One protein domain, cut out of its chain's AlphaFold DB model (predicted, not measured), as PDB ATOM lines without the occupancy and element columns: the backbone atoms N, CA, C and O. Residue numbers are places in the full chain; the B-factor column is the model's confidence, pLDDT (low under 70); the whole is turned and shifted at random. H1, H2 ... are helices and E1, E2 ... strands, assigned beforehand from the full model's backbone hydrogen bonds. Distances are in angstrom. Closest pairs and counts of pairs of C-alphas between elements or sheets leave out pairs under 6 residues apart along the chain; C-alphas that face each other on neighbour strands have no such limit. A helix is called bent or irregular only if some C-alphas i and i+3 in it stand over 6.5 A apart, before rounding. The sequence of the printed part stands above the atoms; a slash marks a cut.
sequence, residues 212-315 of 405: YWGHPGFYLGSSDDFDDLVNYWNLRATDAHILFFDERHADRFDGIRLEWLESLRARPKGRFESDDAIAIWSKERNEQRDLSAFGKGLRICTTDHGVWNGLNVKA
ATOM      1  N   TYR A 212      33.907 -46.433  18.954       71.06
ATOM      2  CA  TYR A 212      32.601 -47.091  18.837       71.06
ATOM      3  C   TYR A 212      31.996 -47.008  17.432       71.06
ATOM      4  O   TYR A 212      31.094 -47.780  17.132       71.06
ATOM      5  N   TRP A 213      32.490 -46.104  16.580       72.69
ATOM      6  CA  TRP A 213      31.964 -45.897  15.230       72.69
ATOM      7  C   TRP A 213      32.909 -46.366  14.127       72.69
ATOM      8  O   TRP A 213      32.520 -46.357  12.966       72.69
ATOM      9  N   GLY A 214      34.117 -46.830  14.465       71.94
ATOM     10  CA  GLY A 214      35.093 -47.421  13.540       71.94
ATOM     11  C   GLY A 214      34.699 -48.822  13.066       71.94
ATOM     12  O   GLY A 214      35.523 -49.737  13.081       71.94
ATOM     13  N   HIS A 215      33.429 -49.010  12.712       82.75
ATOM     14  CA  HIS A 215      32.893 -50.281  12.252       82.75
ATOM     15  C   HIS A 215      33.604 -50.717  10.967       82.75
ATOM     16  O   HIS A 215      33.810 -49.900  10.061       82.75
ATOM     17  N   PRO A 216      33.972 -52.002  10.865       91.44
ATOM     18  CA  PRO A 216      34.646 -52.507   9.688       91.44
ATOM     19  C   PRO A 216      33.663 -52.626   8.519       91.44
ATOM     20  O   PRO A 216      32.457 -52.818   8.709       91.44
ATOM     21  N   GLY A 217      34.170 -52.502   7.298       94.94
ATOM     22  CA  GLY A 217      33.290 -52.396   6.142       94.94
ATOM     23  C   GLY A 217      33.984 -51.946   4.873       94.94
ATOM     24  O   GLY A 217      35.108 -52.364   4.600       94.94
ATOM     25  N   PHE A 218      33.299 -51.112   4.104       96.44
ATOM     26  CA  PHE A 218      33.772 -50.586   2.833       96.44
ATOM     27  C   PHE A 218      33.762 -49.062   2.838       96.44
ATOM     28  O   PHE A 218      32.925 -48.451   3.500       96.44
ATOM     29  N   TYR A 219      34.672 -48.471   2.074       96.81
ATOM     30  CA  TYR A 219      34.578 -47.089   1.629       96.81
ATOM     31  C   TYR A 219      34.207 -47.089   0.151       96.81
ATOM     32  O   TYR A 219      34.944 -47.644  -0.660       96.81
ATOM     33  N   LEU A 220      33.055 -46.518  -0.187       96.50
ATOM     34  CA  LEU A 220      32.550 -46.433  -1.550       96.50
ATOM     35  C   LEU A 220      32.830 -45.033  -2.082       96.50
ATOM     36  O   LEU A 220      32.121 -44.082  -1.734       96.50
ATOM     37  N   GLY A 221      33.817 -44.936  -2.959       95.81
ATOM     38  CA  GLY A 221      34.271 -43.676  -3.529       95.81
ATOM     39  C   GLY A 221      34.874 -43.858  -4.909       95.81
ATOM     40  O   GLY A 221      34.911 -44.965  -5.448       95.81
ATOM     41  N   SER A 222      35.341 -42.754  -5.468       96.38
ATOM     42  CA  SER A 222      35.997 -42.698  -6.767       96.38
ATOM     43  C   SER A 222      37.514 -42.710  -6.590       96.38
ATOM     44  O   SER A 222      38.055 -41.937  -5.804       96.38
ATOM     45  N   SER A 223      38.220 -43.573  -7.316       96.50
ATOM     46  CA  SER A 223      39.694 -43.648  -7.281       96.50
ATOM     47  C   SER A 223      40.405 -42.410  -7.850       96.50
ATOM     48  O   SER A 223      41.579 -42.204  -7.566       96.50
ATOM     49  N   ASP A 224      39.691 -41.570  -8.601       96.38
ATOM     50  CA  ASP A 224      40.157 -40.298  -9.172       96.38
ATOM     51  C   ASP A 224      39.634 -39.063  -8.413       96.38
ATOM     52  O   ASP A 224      39.844 -37.934  -8.859       96.38
ATOM     53  N   ASP A 225      38.948 -39.254  -7.284       97.50
ATOM     54  CA  ASP A 225      38.443 -38.170  -6.441       97.50
ATOM     55  C   ASP A 225      39.352 -37.994  -5.221       97.50
ATOM     56  O   ASP A 225      39.524 -38.896  -4.399       97.50
ATOM     57  N   PHE A 226      39.964 -36.815  -5.118       97.50
ATOM     58  CA  PHE A 226      40.947 -36.516  -4.082       97.50
ATOM     59  C   PHE A 226      40.370 -36.650  -2.664       97.50
ATOM     60  O   PHE A 226      41.021 -37.218  -1.783       97.50
ATOM     61  N   ASP A 227      39.143 -36.175  -2.444       96.44
ATOM     62  CA  ASP A 227      38.507 -36.204  -1.127       96.44
ATOM     63  C   ASP A 227      38.172 -37.640  -0.714       96.44
ATOM     64  O   ASP A 227      38.351 -38.009   0.450       96.44
ATOM     65  N   ASP A 228      37.741 -38.481  -1.657       97.38
ATOM     66  CA  ASP A 228      37.518 -39.906  -1.418       97.38
ATOM     67  C   ASP A 228      38.803 -40.630  -0.995       97.38
ATOM     68  O   ASP A 228      38.787 -41.418  -0.042       97.38
ATOM     69  N   LEU A 229      39.930 -40.327  -1.641       98.06
ATOM     70  CA  LEU A 229      41.234 -40.889  -1.288       98.06
ATOM     71  C   LEU A 229      41.712 -40.437   0.100       98.06
ATOM     72  O   LEU A 229      42.168 -41.261   0.903       98.06
ATOM     73  N   VAL A 230      41.585 -39.142   0.409       97.81
ATOM     74  CA  VAL A 230      41.947 -38.580   1.719       97.81
ATOM     75  C   VAL A 230      41.070 -39.173   2.820       97.81
ATOM     76  O   VAL A 230      41.591 -39.627   3.843       97.81
ATOM     77  N   ASN A 231      39.755 -39.235   2.614       96.62
ATOM     78  CA  ASN A 231      38.812 -39.801   3.577       96.62
ATOM     79  C   ASN A 231      39.073 -41.292   3.812       96.62
ATOM     80  O   ASN A 231      39.105 -41.735   4.965       96.62
ATOM     81  N   TYR A 232      39.320 -42.063   2.748       97.50
ATOM     82  CA  TYR A 232      39.693 -43.472   2.853       97.50
ATOM     83  C   TYR A 232      40.966 -43.663   3.687       97.50
ATOM     84  O   TYR A 232      40.986 -44.472   4.625       97.50
ATOM     85  N   TRP A 233      42.022 -42.903   3.383       97.88
ATOM     86  CA  TRP A 233      43.275 -42.969   4.127       97.88
ATOM     87  C   TRP A 233      43.087 -42.587   5.596       97.88
ATOM     88  O   TRP A 233      43.472 -43.350   6.485       97.88
ATOM     89  N   ASN A 234      42.448 -41.451   5.871       97.38
ATOM     90  CA  ASN A 234      42.269 -40.955   7.232       97.38
ATOM     91  C   ASN A 234      41.387 -41.893   8.065       97.38
ATOM     92  O   ASN A 234      41.717 -42.168   9.219       97.38
ATOM     93  N   LEU A 235      40.337 -42.495   7.495       95.81
ATOM     94  CA  LEU A 235      39.576 -43.541   8.186       95.81
ATOM     95  C   LEU A 235      40.471 -44.737   8.542       95.81
ATOM     96  O   LEU A 235      40.436 -45.206   9.683       95.81
ATOM     97  N   ARG A 236      41.330 -45.203   7.629       94.19
ATOM     98  CA  ARG A 236      42.301 -46.278   7.921       94.19
ATOM     99  C   ARG A 236      43.319 -45.886   8.986       94.19
ATOM    100  O   ARG A 236      43.669 -46.723   9.829       94.19
ATOM    101  N   ALA A 237      43.733 -44.623   9.011       95.88
ATOM    102  CA  ALA A 237      44.588 -44.067  10.053       95.88
ATOM    103  C   ALA A 237      43.888 -44.025  11.427       95.88
ATOM    104  O   ALA A 237      44.563 -44.019  12.457       95.88
ATOM    105  N   THR A 238      42.550 -44.108  11.487       93.88
ATOM    106  CA  THR A 238      41.807 -44.354  12.743       93.88
ATOM    107  C   THR A 238      41.785 -45.828  13.191       93.88
ATOM    108  O   THR A 238      41.112 -46.174  14.165       93.88
ATOM    109  N   ASP A 239      42.547 -46.696  12.516       91.75
ATOM    110  CA  ASP A 239      42.520 -48.160  12.657       91.75
ATOM    111  C   ASP A 239      41.190 -48.794  12.215       91.75
ATOM    112  O   ASP A 239      40.888 -49.926  12.593       91.75
ATOM    113  N   ALA A 240      40.382 -48.089  11.411       90.31
ATOM    114  CA  ALA A 240      39.179 -48.668  10.826       90.31
ATOM    115  C   ALA A 240      39.560 -49.740   9.793       90.31
ATOM    116  O   ALA A 240      40.366 -49.510   8.888       90.31
ATOM    117  N   HIS A 241      38.960 -50.924   9.918       89.94
ATOM    118  CA  HIS A 241      39.181 -52.028   8.987       89.94
ATOM    119  C   HIS A 241      38.223 -51.891   7.802       89.94
ATOM    120  O   HIS A 241      37.135 -52.471   7.796       89.94
ATOM    121  N   ILE A 242      38.614 -51.082   6.822       93.50
ATOM    122  CA  ILE A 242      37.804 -50.781   5.642       93.50
ATOM    123  C   ILE A 242      38.523 -51.152   4.343       93.50
ATOM    124  O   ILE A 242      39.741 -51.002   4.229       93.50
ATOM    125  N   LEU A 243      37.750 -51.614   3.361       95.19
ATOM    126  CA  LEU A 243      38.201 -51.867   1.992       95.19
ATOM    127  C   LEU A 243      37.651 -50.780   1.058       95.19
ATOM    128  O   LEU A 243      36.466 -50.466   1.137       95.19
ATOM    129  N   PHE A 244      38.483 -50.214   0.184       96.75
ATOM    130  CA  PHE A 244      37.992 -49.294  -0.845       96.75
ATOM    131  C   PHE A 244      37.215 -50.057  -1.921       96.75
ATOM    132  O   PHE A 244      37.573 -51.185  -2.261       96.75
ATOM    133  N   PHE A 245      36.163 -49.449  -2.457       97.00
ATOM    134  CA  PHE A 245      35.375 -49.999  -3.550       97.00
ATOM    135  C   PHE A 245      34.995 -48.883  -4.528       97.00
ATOM    136  O   PHE A 245      34.163 -48.037  -4.199       97.00
ATOM    137  N   ASP A 246      35.597 -48.903  -5.722       96.00
ATOM    138  CA  ASP A 246      35.202 -48.040  -6.840       96.00
ATOM    139  C   ASP A 246      34.193 -48.782  -7.721       96.00
ATOM    140  O   ASP A 246      34.513 -49.808  -8.322       96.00
ATOM    141  N   GLU A 247      32.974 -48.257  -7.817       94.31
ATOM    142  CA  GLU A 247      31.905 -48.851  -8.629       94.31
ATOM    143  C   GLU A 247      32.247 -48.877 -10.127       94.31
ATOM    144  O   GLU A 247      31.792 -49.774 -10.837       94.31
ATOM    145  N   ARG A 248      33.080 -47.948 -10.616       95.31
ATOM    146  CA  ARG A 248      33.522 -47.920 -12.023       95.31
ATOM    147  C   ARG A 248      34.512 -49.036 -12.351       95.31
ATOM    148  O   ARG A 248      34.686 -49.360 -13.520       95.31
ATOM    149  N   HIS A 249      35.119 -49.628 -11.324       96.25
ATOM    150  CA  HIS A 249      36.061 -50.743 -11.416       96.25
ATOM    151  C   HIS A 249      35.576 -51.954 -10.600       96.25
ATOM    152  O   HIS A 249      36.380 -52.717 -10.059       96.25
ATOM    153  N   ALA A 250      34.253 -52.114 -10.461       95.19
ATOM    154  CA  ALA A 250      33.641 -53.136  -9.611       95.19
ATOM    155  C   ALA A 250      34.109 -54.562  -9.949       95.19
ATOM    156  O   ALA A 250      34.329 -55.366  -9.044       95.19
ATOM    157  N   ASP A 251      34.332 -54.848 -11.230       95.88
ATOM    158  CA  ASP A 251      34.859 -56.116 -11.737       95.88
ATOM    159  C   ASP A 251      36.220 -56.469 -11.119       95.88
ATOM    160  O   ASP A 251      36.453 -57.616 -10.729       95.88
ATOM    161  N   ARG A 252      37.094 -55.472 -10.934       96.31
ATOM    162  CA  ARG A 252      38.395 -55.664 -10.282       96.31
ATOM    163  C   ARG A 252      38.262 -55.875  -8.775       96.31
ATOM    164  O   ARG A 252      39.094 -56.557  -8.183       96.31
ATOM    165  N   PHE A 253      37.227 -55.333  -8.134       96.06
ATOM    166  CA  PHE A 253      37.012 -55.479  -6.690       96.06
ATOM    167  C   PHE A 253      36.144 -56.682  -6.298       96.06
ATOM    168  O   PHE A 253      36.108 -57.032  -5.119       96.06
ATOM    169  N   ASP A 254      35.453 -57.336  -7.230       94.38
ATOM    170  CA  ASP A 254      34.438 -58.342  -6.904       94.38
ATOM    171  C   ASP A 254      34.969 -59.524  -6.087       94.38
ATOM    172  O   ASP A 254      34.352 -59.915  -5.091       94.38
ATOM    173  N   GLY A 255      36.140 -60.056  -6.452       94.50
ATOM    174  CA  GLY A 255      36.766 -61.162  -5.725       94.50
ATOM    175  C   GLY A 255      37.051 -60.805  -4.264       94.50
ATOM    176  O   GLY A 255      36.584 -61.484  -3.345       94.50
ATOM    177  N   ILE A 256      37.756 -59.693  -4.041       93.94
ATOM    178  CA  ILE A 256      38.110 -59.239  -2.691       93.94
ATOM    179  C   ILE A 256      36.885 -58.751  -1.904       93.94
ATOM    180  O   ILE A 256      36.824 -58.937  -0.688       93.94
ATOM    181  N   ARG A 257      35.870 -58.181  -2.569       95.38
ATOM    182  CA  ARG A 257      34.607 -57.764  -1.944       95.38
ATOM    183  C   ARG A 257      33.889 -58.961  -1.336       95.38
ATOM    184  O   ARG A 257      33.452 -58.878  -0.188       95.38
ATOM    185  N   LEU A 258      33.760 -60.056  -2.085       94.88
ATOM    186  CA  LEU A 258      33.086 -61.267  -1.612       94.88
ATOM    187  C   LEU A 258      33.820 -61.891  -0.420       94.88
ATOM    188  O   LEU A 258      33.186 -62.174   0.597       94.88
ATOM    189  N   GLU A 259      35.142 -62.020  -0.498       93.69
ATOM    190  CA  GLU A 259      35.963 -62.533   0.605       93.69
ATOM    191  C   GLU A 259      35.898 -61.629   1.847       93.69
ATOM    192  O   GLU A 259      35.770 -62.094   2.988       93.69
ATOM    193  N   TRP A 260      35.967 -60.310   1.647       93.56
ATOM    194  CA  TRP A 260      35.874 -59.352   2.741       93.56
ATOM    195  C   TRP A 260      34.510 -59.451   3.430       93.56
ATOM    196  O   TRP A 260      34.471 -59.561   4.657       93.56
ATOM    197  N   LEU A 261      33.412 -59.515   2.665       94.50
ATOM    198  CA  LEU A 261      32.054 -59.732   3.184       94.50
ATOM    199  C   LEU A 261      31.932 -61.036   3.969       94.50
ATOM    200  O   LEU A 261      31.353 -61.029   5.056       94.50
ATOM    201  N   GLU A 262      32.452 -62.141   3.436       93.19
ATOM    202  CA  GLU A 262      32.418 -63.442   4.106       93.19
ATOM    203  C   GLU A 262      33.062 -63.347   5.488       93.19
ATOM    204  O   GLU A 262      32.445 -63.680   6.501       93.19
ATOM    205  N   SER A 263      34.266 -62.792   5.559       91.31
ATOM    206  CA  SER A 263      34.963 -62.699   6.834       91.31
ATOM    207  C   SER A 263      34.383 -61.633   7.769       91.31
ATOM    208  O   SER A 263      34.421 -61.830   8.982       91.31
ATOM    209  N   LEU A 264      33.790 -60.547   7.259       91.88
ATOM    210  CA  LEU A 264      33.030 -59.613   8.094       91.88
ATOM    211  C   LEU A 264      31.814 -60.278   8.739       91.88
ATOM    212  O   LEU A 264      31.502 -59.959   9.888       91.88
ATOM    213  N   ARG A 265      31.147 -61.187   8.022       91.31
ATOM    214  CA  ARG A 265      29.990 -61.953   8.508       91.31
ATOM    215  C   ARG A 265      30.389 -63.107   9.428       91.31
ATOM    216  O   ARG A 265      29.589 -63.505  10.265       91.31
ATOM    217  N   ALA A 266      31.612 -63.617   9.297       91.06
ATOM    218  CA  ALA A 266      32.169 -64.650  10.167       91.06
ATOM    219  C   ALA A 266      32.694 -64.114  11.515       91.06
ATOM    220  O   ALA A 266      33.118 -64.902  12.361       91.06
ATOM    221  N   ARG A 267      32.693 -62.789  11.735       89.00
ATOM    222  CA  ARG A 267      33.118 -62.194  13.010       89.00
ATOM    223  C   ARG A 267      32.236 -62.695  14.166       89.00
ATOM    224  O   ARG A 267      31.033 -62.877  13.976       89.00
ATOM    225  N   PRO A 268      32.801 -62.875  15.376       87.19
ATOM    226  CA  PRO A 268      31.995 -63.123  16.565       87.19
ATOM    227  C   PRO A 268      30.962 -62.013  16.742       87.19
ATOM    228  O   PRO A 268      31.293 -60.839  16.557       87.19
ATOM    229  N   LYS A 269      29.736 -62.386  17.122       83.56
ATOM    230  CA  LYS A 269      28.693 -61.402  17.398       83.56
ATOM    231  C   LYS A 269      29.135 -60.470  18.517       83.56
ATOM    232  O   LYS A 269      29.625 -60.926  19.556       83.56
ATOM    233  N   GLY A 270      28.973 -59.177  18.283       79.00
ATOM    234  CA  GLY A 270      29.260 -58.151  19.260       79.00
ATOM    235  C   GLY A 270      28.248 -58.141  20.397       79.00
ATOM    236  O   GLY A 270      27.301 -58.928  20.463       79.00
ATOM    237  N   ARG A 271      28.472 -57.227  21.341       76.56
ATOM    238  CA  ARG A 271      27.591 -57.076  22.502       76.56
ATOM    239  C   ARG A 271      26.257 -56.445  22.102       76.56
ATOM    240  O   ARG A 271      25.242 -56.730  22.736       76.56
ATOM    241  N   PHE A 272      26.272 -55.595  21.080       74.75
ATOM    242  CA  PHE A 272      25.105 -54.917  20.535       74.75
ATOM    243  C   PHE A 272      24.913 -55.287  19.062       74.75
ATOM    244  O   PHE A 272      25.879 -55.493  18.339       74.75
ATOM    245  N   GLU A 273      23.667 -55.295  18.584       70.25
ATOM    246  CA  GLU A 273      23.353 -55.554  17.167       70.25
ATOM    247  C   GLU A 273      24.044 -54.549  16.224       70.25
ATOM    248  O   GLU A 273      24.438 -54.887  15.111       70.25
ATOM    249  N   SER A 274      24.276 -53.321  16.698       70.12
ATOM    250  CA  SER A 274      25.063 -52.305  15.993       70.12
ATOM    251  C   SER A 274      26.501 -52.723  15.687       70.12
ATOM    252  O   SER A 274      27.084 -52.206  14.738       70.12
ATOM    253  N   ASP A 275      27.073 -53.620  16.486       74.31
ATOM    254  CA  ASP A 275      28.467 -54.058  16.373       74.31
ATOM    255  C   ASP A 275      28.641 -55.089  15.242       74.31
ATOM    256  O   ASP A 275      29.730 -55.222  14.668       74.31
ATOM    257  N   ASP A 276      27.547 -55.772  14.892       82.94
ATOM    258  CA  ASP A 276      27.479 -56.782  13.833       82.94
ATOM    259  C   ASP A 276      27.305 -56.152  12.442       82.94
ATOM    260  O   ASP A 276      27.520 -56.816  11.425       82.94
ATOM    261  N   ALA A 277      26.947 -54.865  12.383       88.31
ATOM    262  CA  ALA A 277      26.732 -54.160  11.130       88.31
ATOM    263  C   ALA A 277      28.023 -54.040  10.299       88.31
ATOM    264  O   ALA A 277      29.135 -53.910  10.825       88.31
ATOM    265  N   ILE A 278      27.851 -54.060   8.977       93.50
ATOM    266  CA  ILE A 278      28.902 -53.785   7.994       93.50
ATOM    267  C   ILE A 278      28.787 -52.321   7.590       93.50
ATOM    268  O   ILE A 278      27.751 -51.901   7.071       93.50
ATOM    269  N   ALA A 279      29.834 -51.538   7.836       93.25
ATOM    270  CA  ALA A 279      29.814 -50.126   7.487       93.25
ATOM    271  C   ALA A 279      29.985 -49.903   5.982       93.25
ATOM    272  O   ALA A 279      30.786 -50.567   5.328       93.25
ATOM    273  N   ILE A 280      29.250 -48.933   5.458       94.81
ATOM    274  CA  ILE A 280      29.357 -48.407   4.102       94.81
ATOM    275  C   ILE A 280      29.641 -46.918   4.268       94.81
ATOM    276  O   ILE A 280      28.737 -46.142   4.575       94.81
ATOM    277  N   TRP A 281      30.915 -46.559   4.153       94.75
ATOM    278  CA  TRP A 281      31.398 -45.187   4.235       94.75
ATOM    279  C   TRP A 281      31.377 -44.537   2.856       94.75
ATOM    280  O   TRP A 281      31.726 -45.184   1.872       94.75
ATOM    281  N   SER A 282      31.012 -43.263   2.784       94.88
ATOM    282  CA  SER A 282      31.159 -42.431   1.585       94.88
ATOM    283  C   SER A 282      31.266 -40.955   1.968       94.88
ATOM    284  O   SER A 282      30.839 -40.569   3.060       94.88
ATOM    285  N   LYS A 283      31.790 -40.115   1.067       91.81
ATOM    286  CA  LYS A 283      31.877 -38.663   1.299       91.81
ATOM    287  C   LYS A 283      30.523 -38.011   1.578       91.81
ATOM    288  O   LYS A 283      30.409 -37.147   2.440       91.81
ATOM    289  N   GLU A 284      29.478 -38.483   0.906       86.19
ATOM    290  CA  GLU A 284      28.117 -37.969   1.029       86.19
ATOM    291  C   GLU A 284      27.099 -39.091   1.233       86.19
ATOM    292  O   GLU A 284      27.312 -40.242   0.835       86.19
ATOM    293  N   ARG A 285      25.967 -38.757   1.862       80.88
ATOM    294  CA  ARG A 285      24.860 -39.695   2.042       80.88
ATOM    295  C   ARG A 285      24.028 -39.748   0.767       80.88
ATOM    296  O   ARG A 285      23.256 -38.835   0.497       80.88
ATOM    297  N   ASN A 286      24.126 -40.854   0.038       80.56
ATOM    298  CA  ASN A 286      23.264 -41.127  -1.105       80.56
ATOM    299  C   ASN A 286      22.262 -42.242  -0.765       80.56
ATOM    300  O   ASN A 286      22.587 -43.426  -0.824       80.56
ATOM    301  N   GLU A 287      21.035 -41.859  -0.405       75.56
ATOM    302  CA  GLU A 287      19.966 -42.804  -0.032       75.56
ATOM    303  C   GLU A 287      19.436 -43.632  -1.210       75.56
ATOM    304  O   GLU A 287      18.762 -44.636  -0.997       75.56
ATOM    305  N   GLN A 288      19.740 -43.225  -2.445       78.00
ATOM    306  CA  GLN A 288      19.314 -43.912  -3.666       78.00
ATOM    307  C   GLN A 288      20.389 -44.849  -4.232       78.00
ATOM    308  O   GLN A 288      20.139 -45.516  -5.235       78.00
ATOM    309  N   ARG A 289      21.578 -44.908  -3.617       86.00
ATOM    310  CA  ARG A 289      22.675 -45.766  -4.079       86.00
ATOM    311  C   ARG A 289      22.287 -47.238  -3.944       86.00
ATOM    312  O   ARG A 289      21.837 -47.670  -2.882       86.00
ATOM    313  N   ASP A 290      22.481 -48.015  -5.006       88.56
ATOM    314  CA  ASP A 290      22.244 -49.455  -4.958       88.56
ATOM    315  C   ASP A 290      23.359 -50.151  -4.165       88.56
ATOM    316  O   ASP A 290      24.506 -50.226  -4.596       88.56
ATOM    317  N   LEU A 291      23.011 -50.674  -2.991       93.31
ATOM    318  CA  LEU A 291      23.925 -51.412  -2.115       93.31
ATOM    319  C   LEU A 291      23.653 -52.923  -2.120       93.31
ATOM    320  O   LEU A 291      24.171 -53.650  -1.266       93.31
ATOM    321  N   SER A 292      22.844 -53.418  -3.062       92.06
ATOM    322  CA  SER A 292      22.449 -54.829  -3.144       92.06
ATOM    323  C   SER A 292      23.652 -55.777  -3.208       92.06
ATOM    324  O   SER A 292      23.627 -56.839  -2.577       92.06
ATOM    325  N   ALA A 293      24.746 -55.355  -3.852       92.19
ATOM    326  CA  ALA A 293      26.005 -56.093  -3.923       92.19
ATOM    327  C   ALA A 293      26.613 -56.406  -2.538       92.19
ATOM    328  O   ALA A 293      27.295 -57.418  -2.375       92.19
ATOM    329  N   PHE A 294      26.353 -55.596  -1.510       94.25
ATOM    330  CA  PHE A 294      26.906 -55.784  -0.160       94.25
ATOM    331  C   PHE A 294      26.007 -56.645   0.748       94.25
ATOM    332  O   PHE A 294      26.437 -57.139   1.798       94.25
ATOM    333  N   GLY A 295      24.773 -56.918   0.317       91.25
ATOM    334  CA  GLY A 295      23.802 -57.734   1.040       91.25
ATOM    335  C   GLY A 295      23.104 -56.991   2.184       91.25
ATOM    336  O   GLY A 295      22.793 -55.811   2.082       91.25
ATOM    337  N   LYS A 296      22.776 -57.711   3.265       90.00
ATOM    338  CA  LYS A 296      21.992 -57.195   4.405       90.00
ATOM    339  C   LYS A 296      22.884 -56.841   5.601       90.00
ATOM    340  O   LYS A 296      24.019 -57.299   5.677       90.00
ATOM    341  N   GLY A 297      22.325 -56.096   6.562       88.81
ATOM    342  CA  GLY A 297      23.020 -55.720   7.802       88.81
ATOM    343  C   GLY A 297      24.003 -54.563   7.613       88.81
ATOM    344  O   GLY A 297      25.075 -54.560   8.213       88.81
ATOM    345  N   LEU A 298      23.661 -53.612   6.741       91.88
ATOM    346  CA  LEU A 298      24.516 -52.477   6.404       91.88
ATOM    347  C   LEU A 298      24.256 -51.288   7.333       91.88
ATOM    348  O   LEU A 298      23.116 -51.026   7.724       91.88
ATOM    349  N   ARG A 299      25.313 -50.535   7.635       90.56
ATOM    350  CA  ARG A 299      25.263 -49.232   8.301       90.56
ATOM    351  C   ARG A 299      25.870 -48.189   7.374       90.56
ATOM    352  O   ARG A 299      27.043 -48.290   7.038       90.56
ATOM    353  N   ILE A 300      25.080 -47.197   6.981       91.31
ATOM    354  CA  ILE A 300      25.548 -46.101   6.128       91.31
ATOM    355  C   ILE A 300      26.220 -45.049   7.013       91.31
ATOM    356  O   ILE A 300      25.621 -44.596   7.991       91.31
ATOM    357  N   CYS A 301      27.445 -44.673   6.663       90.88
ATOM    358  CA  CYS A 301      28.255 -43.684   7.363       90.88
ATOM    359  C   CYS A 301      28.744 -42.615   6.375       90.88
ATOM    360  O   CYS A 301      29.118 -42.942   5.251       90.88
ATOM    361  N   THR A 302      28.791 -41.353   6.801       91.06
ATOM    362  CA  THR A 302      29.350 -40.249   6.007       91.06
ATOM    363  C   THR A 302      30.689 -39.783   6.560       91.06
ATOM    364  O   THR A 302      30.912 -39.825   7.772       91.06
ATOM    365  N   THR A 303      31.577 -39.324   5.677       89.06
ATOM    366  CA  THR A 303      32.844 -38.668   6.042       89.06
ATOM    367  C   THR A 303      32.794 -37.154   5.861       89.06
ATOM    368  O   THR A 303      33.746 -36.545   5.379       89.06
ATOM    369  N   ASP A 304      31.684 -36.535   6.262       82.62
ATOM    370  CA  ASP A 304      31.581 -35.077   6.336       82.62
ATOM    371  C   ASP A 304      32.481 -34.491   7.446       82.62
ATOM    372  O   ASP A 304      33.017 -35.213   8.290       82.62
ATOM    373  N   HIS A 305      32.635 -33.162   7.474       81.62
ATOM    374  CA  HIS A 305      33.432 -32.456   8.492       81.62
ATOM    375  C   HIS A 305      33.058 -32.852   9.930       81.62
ATOM    376  O   HIS A 305      33.915 -32.886  10.813       81.62
ATOM    377  N   GLY A 306      31.788 -33.188  10.171       84.19
ATOM    378  CA  GLY A 306      31.281 -33.566  11.482       84.19
ATOM    379  C   GLY A 306      31.796 -34.915  11.977       84.19
ATOM    380  O   GLY A 306      31.782 -35.156  13.186       84.19
ATOM    381  N   VAL A 307      32.288 -35.800  11.105       88.31
ATOM    382  CA  VAL A 307      32.818 -37.098  11.548       88.31
ATOM    383  C   VAL A 307      34.135 -36.945  12.320       88.31
ATOM    384  O   VAL A 307      34.387 -37.695  13.265       88.31
ATOM    385  N   TRP A 308      34.951 -35.942  11.988       91.25
ATOM    386  CA  TRP A 308      36.319 -35.782  12.502       91.25
ATOM    387  C   TRP A 308      36.403 -35.074  13.865       91.25
ATOM    388  O   TRP A 308      37.467 -34.643  14.288       91.25
ATOM    389  N   ASN A 309      35.290 -34.993  14.595       87.44
ATOM    390  CA  ASN A 309      35.155 -34.259  15.859       87.44
ATOM    391  C   ASN A 309      35.658 -35.001  17.120       87.44
ATOM    392  O   ASN A 309      35.454 -34.529  18.238       87.44
ATOM    393  N   GLY A 310      36.218 -36.207  16.986       84.00
ATOM    394  CA  GLY A 310      36.672 -37.025  18.124       84.00
ATOM    395  C   GLY A 310      35.568 -37.724  18.927       84.00
ATOM    396  O   GLY A 310      35.870 -38.466  19.868       84.00
ATOM    397  N   LEU A 311      34.298 -37.531  18.568       84.50
ATOM    398  CA  LEU A 311      33.139 -38.209  19.158       84.50
ATOM    399  C   LEU A 311      32.647 -39.351  18.271       84.50
ATOM    400  O   LEU A 311      32.332 -40.427  18.788       84.50
ATOM    401  N   ASN A 312      32.612 -39.115  16.958       86.25
ATOM    402  CA  ASN A 312      32.220 -40.103  15.961       86.25
ATOM    403  C   ASN A 312      33.386 -41.072  15.738       86.25
ATOM    404  O   ASN A 312      33.411 -42.148  16.331       86.25
ATOM    405  N   VAL A 313      34.417 -40.676  14.989       89.06
ATOM    406  CA  VAL A 313      35.652 -41.468  14.899       89.06
ATOM    407  C   VAL A 313      36.678 -41.023  15.938       89.06
ATOM    408  O   VAL A 313      36.694 -39.874  16.374       89.06
ATOM    409  N   LYS A 314      37.557 -41.947  16.344       90.12
ATOM    410  CA  LYS A 314      38.684 -41.655  17.239       90.12
ATOM    411  C   LYS A 314      39.977 -42.200  16.665       90.12
ATOM    412  O   LYS A 314      40.062 -43.398  16.396       90.12
ATOM    413  N   ALA A 315      40.998 -41.351  16.565       91.88
ATOM    414  CA  ALA A 315      42.330 -41.800  16.197       91.88
ATOM    415  C   ALA A 315      42.950 -42.635  17.331       91.88
ATOM    416  O   ALA A 315      42.966 -42.202  18.494       91.88
TER     417      ALA A 315
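AT A GLANCE: This is residues 212 to 315 of the 405 residues of an uncharacterized protein of Sedimenticola sp (UniProt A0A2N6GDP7). A strongly twisted four-stranded sheet is the core of a three-layer domain, with helix H1 over one face and the longer, kinked helix H2 over the other, both on the part of the sheet where E1 and E2 lie. The short helix H3 only grazes the sheet with its residues 274 to 276, the short helix H4 is not on the sheet, its centre the farthest of the elements' from the mean of the C-alphas at 15.3 A, and the long link from E3 to E4 is residues 283 to 297. The printed part has 104 residues, with four named helices and four named strands in the order E1 H1 E2 H2 H3 E3 E4 H4; the sheet runs E2 E1 E3 E4, all parallel. The class is mixed, helices and strands; the whole is compact, with a radius of gyration of the C-alphas of 13.1 A and spans of 35 by 31 by 25 A.

IN THESE COORDINATES: Find C-alpha 217 at (33.290, -52.396, 6.142), where E1, residues 217 to 220, begins. H1 follows as residues 226 to 237, 16.4 A long, then E2 as residues 242 to 245. H2, residues 247 to 265, spans 21.7 A; it is irregular, with C-alphas 248 and 251 8.3 A apart, and has a kink of 78 degrees near residue 254. Next come H3, residues 273 to 276, E3, residues 278 to 282, and E4, residues 298 to 302, each strand 13.2 A long. H4, residues 305 to 308, ends at C-alpha 308 (36.319, -35.782, 12.502).

HOW THE PARTS SIT: Look first at the inner strands E1 and E3, parallel at 22 degrees, where N 218 and O 279 are 2.8 A apart, within hydrogen-bond range. Edge strand E2 pairs with E1 through N 219 and O 243, 2.8 A, and edge strand E4 with E3 through N 280 and O 299, 2.8 A. E1, H1, E2 make a strand-helix-strand unit, two parallel neighbour strands with a helix between, its crossover right-handed; E2, H2 H3, E3 make a split one, with E1 between its strands, also right-handed. H1 runs along the strands over E1 at a height over the sheet of 9.1 A, and its closest C-alphas to E1 are Tyr 232 and Tyr 219, 6.4 A. On the opposite face H2 lies over E2 and E1 at 8.6 A; Phe 253 and Phe 245 are its closest C-alphas to E2, 6.5 A. H3 only grazes the sheet, and H4 is not on it. Every O i to N i+4 pair is within range in H1, and 11 of 15 in H2; H3 and H4 are too short for one.

THE WHOLE: The C-alphas farthest apart, Asp 224 and Arg 271, are 38.0 A apart. The printed part has no cut, and its one long link is E3 to E4. Its mean pLDDT is 90.3, no printed residue is under 70, and H3 has a mean of 74.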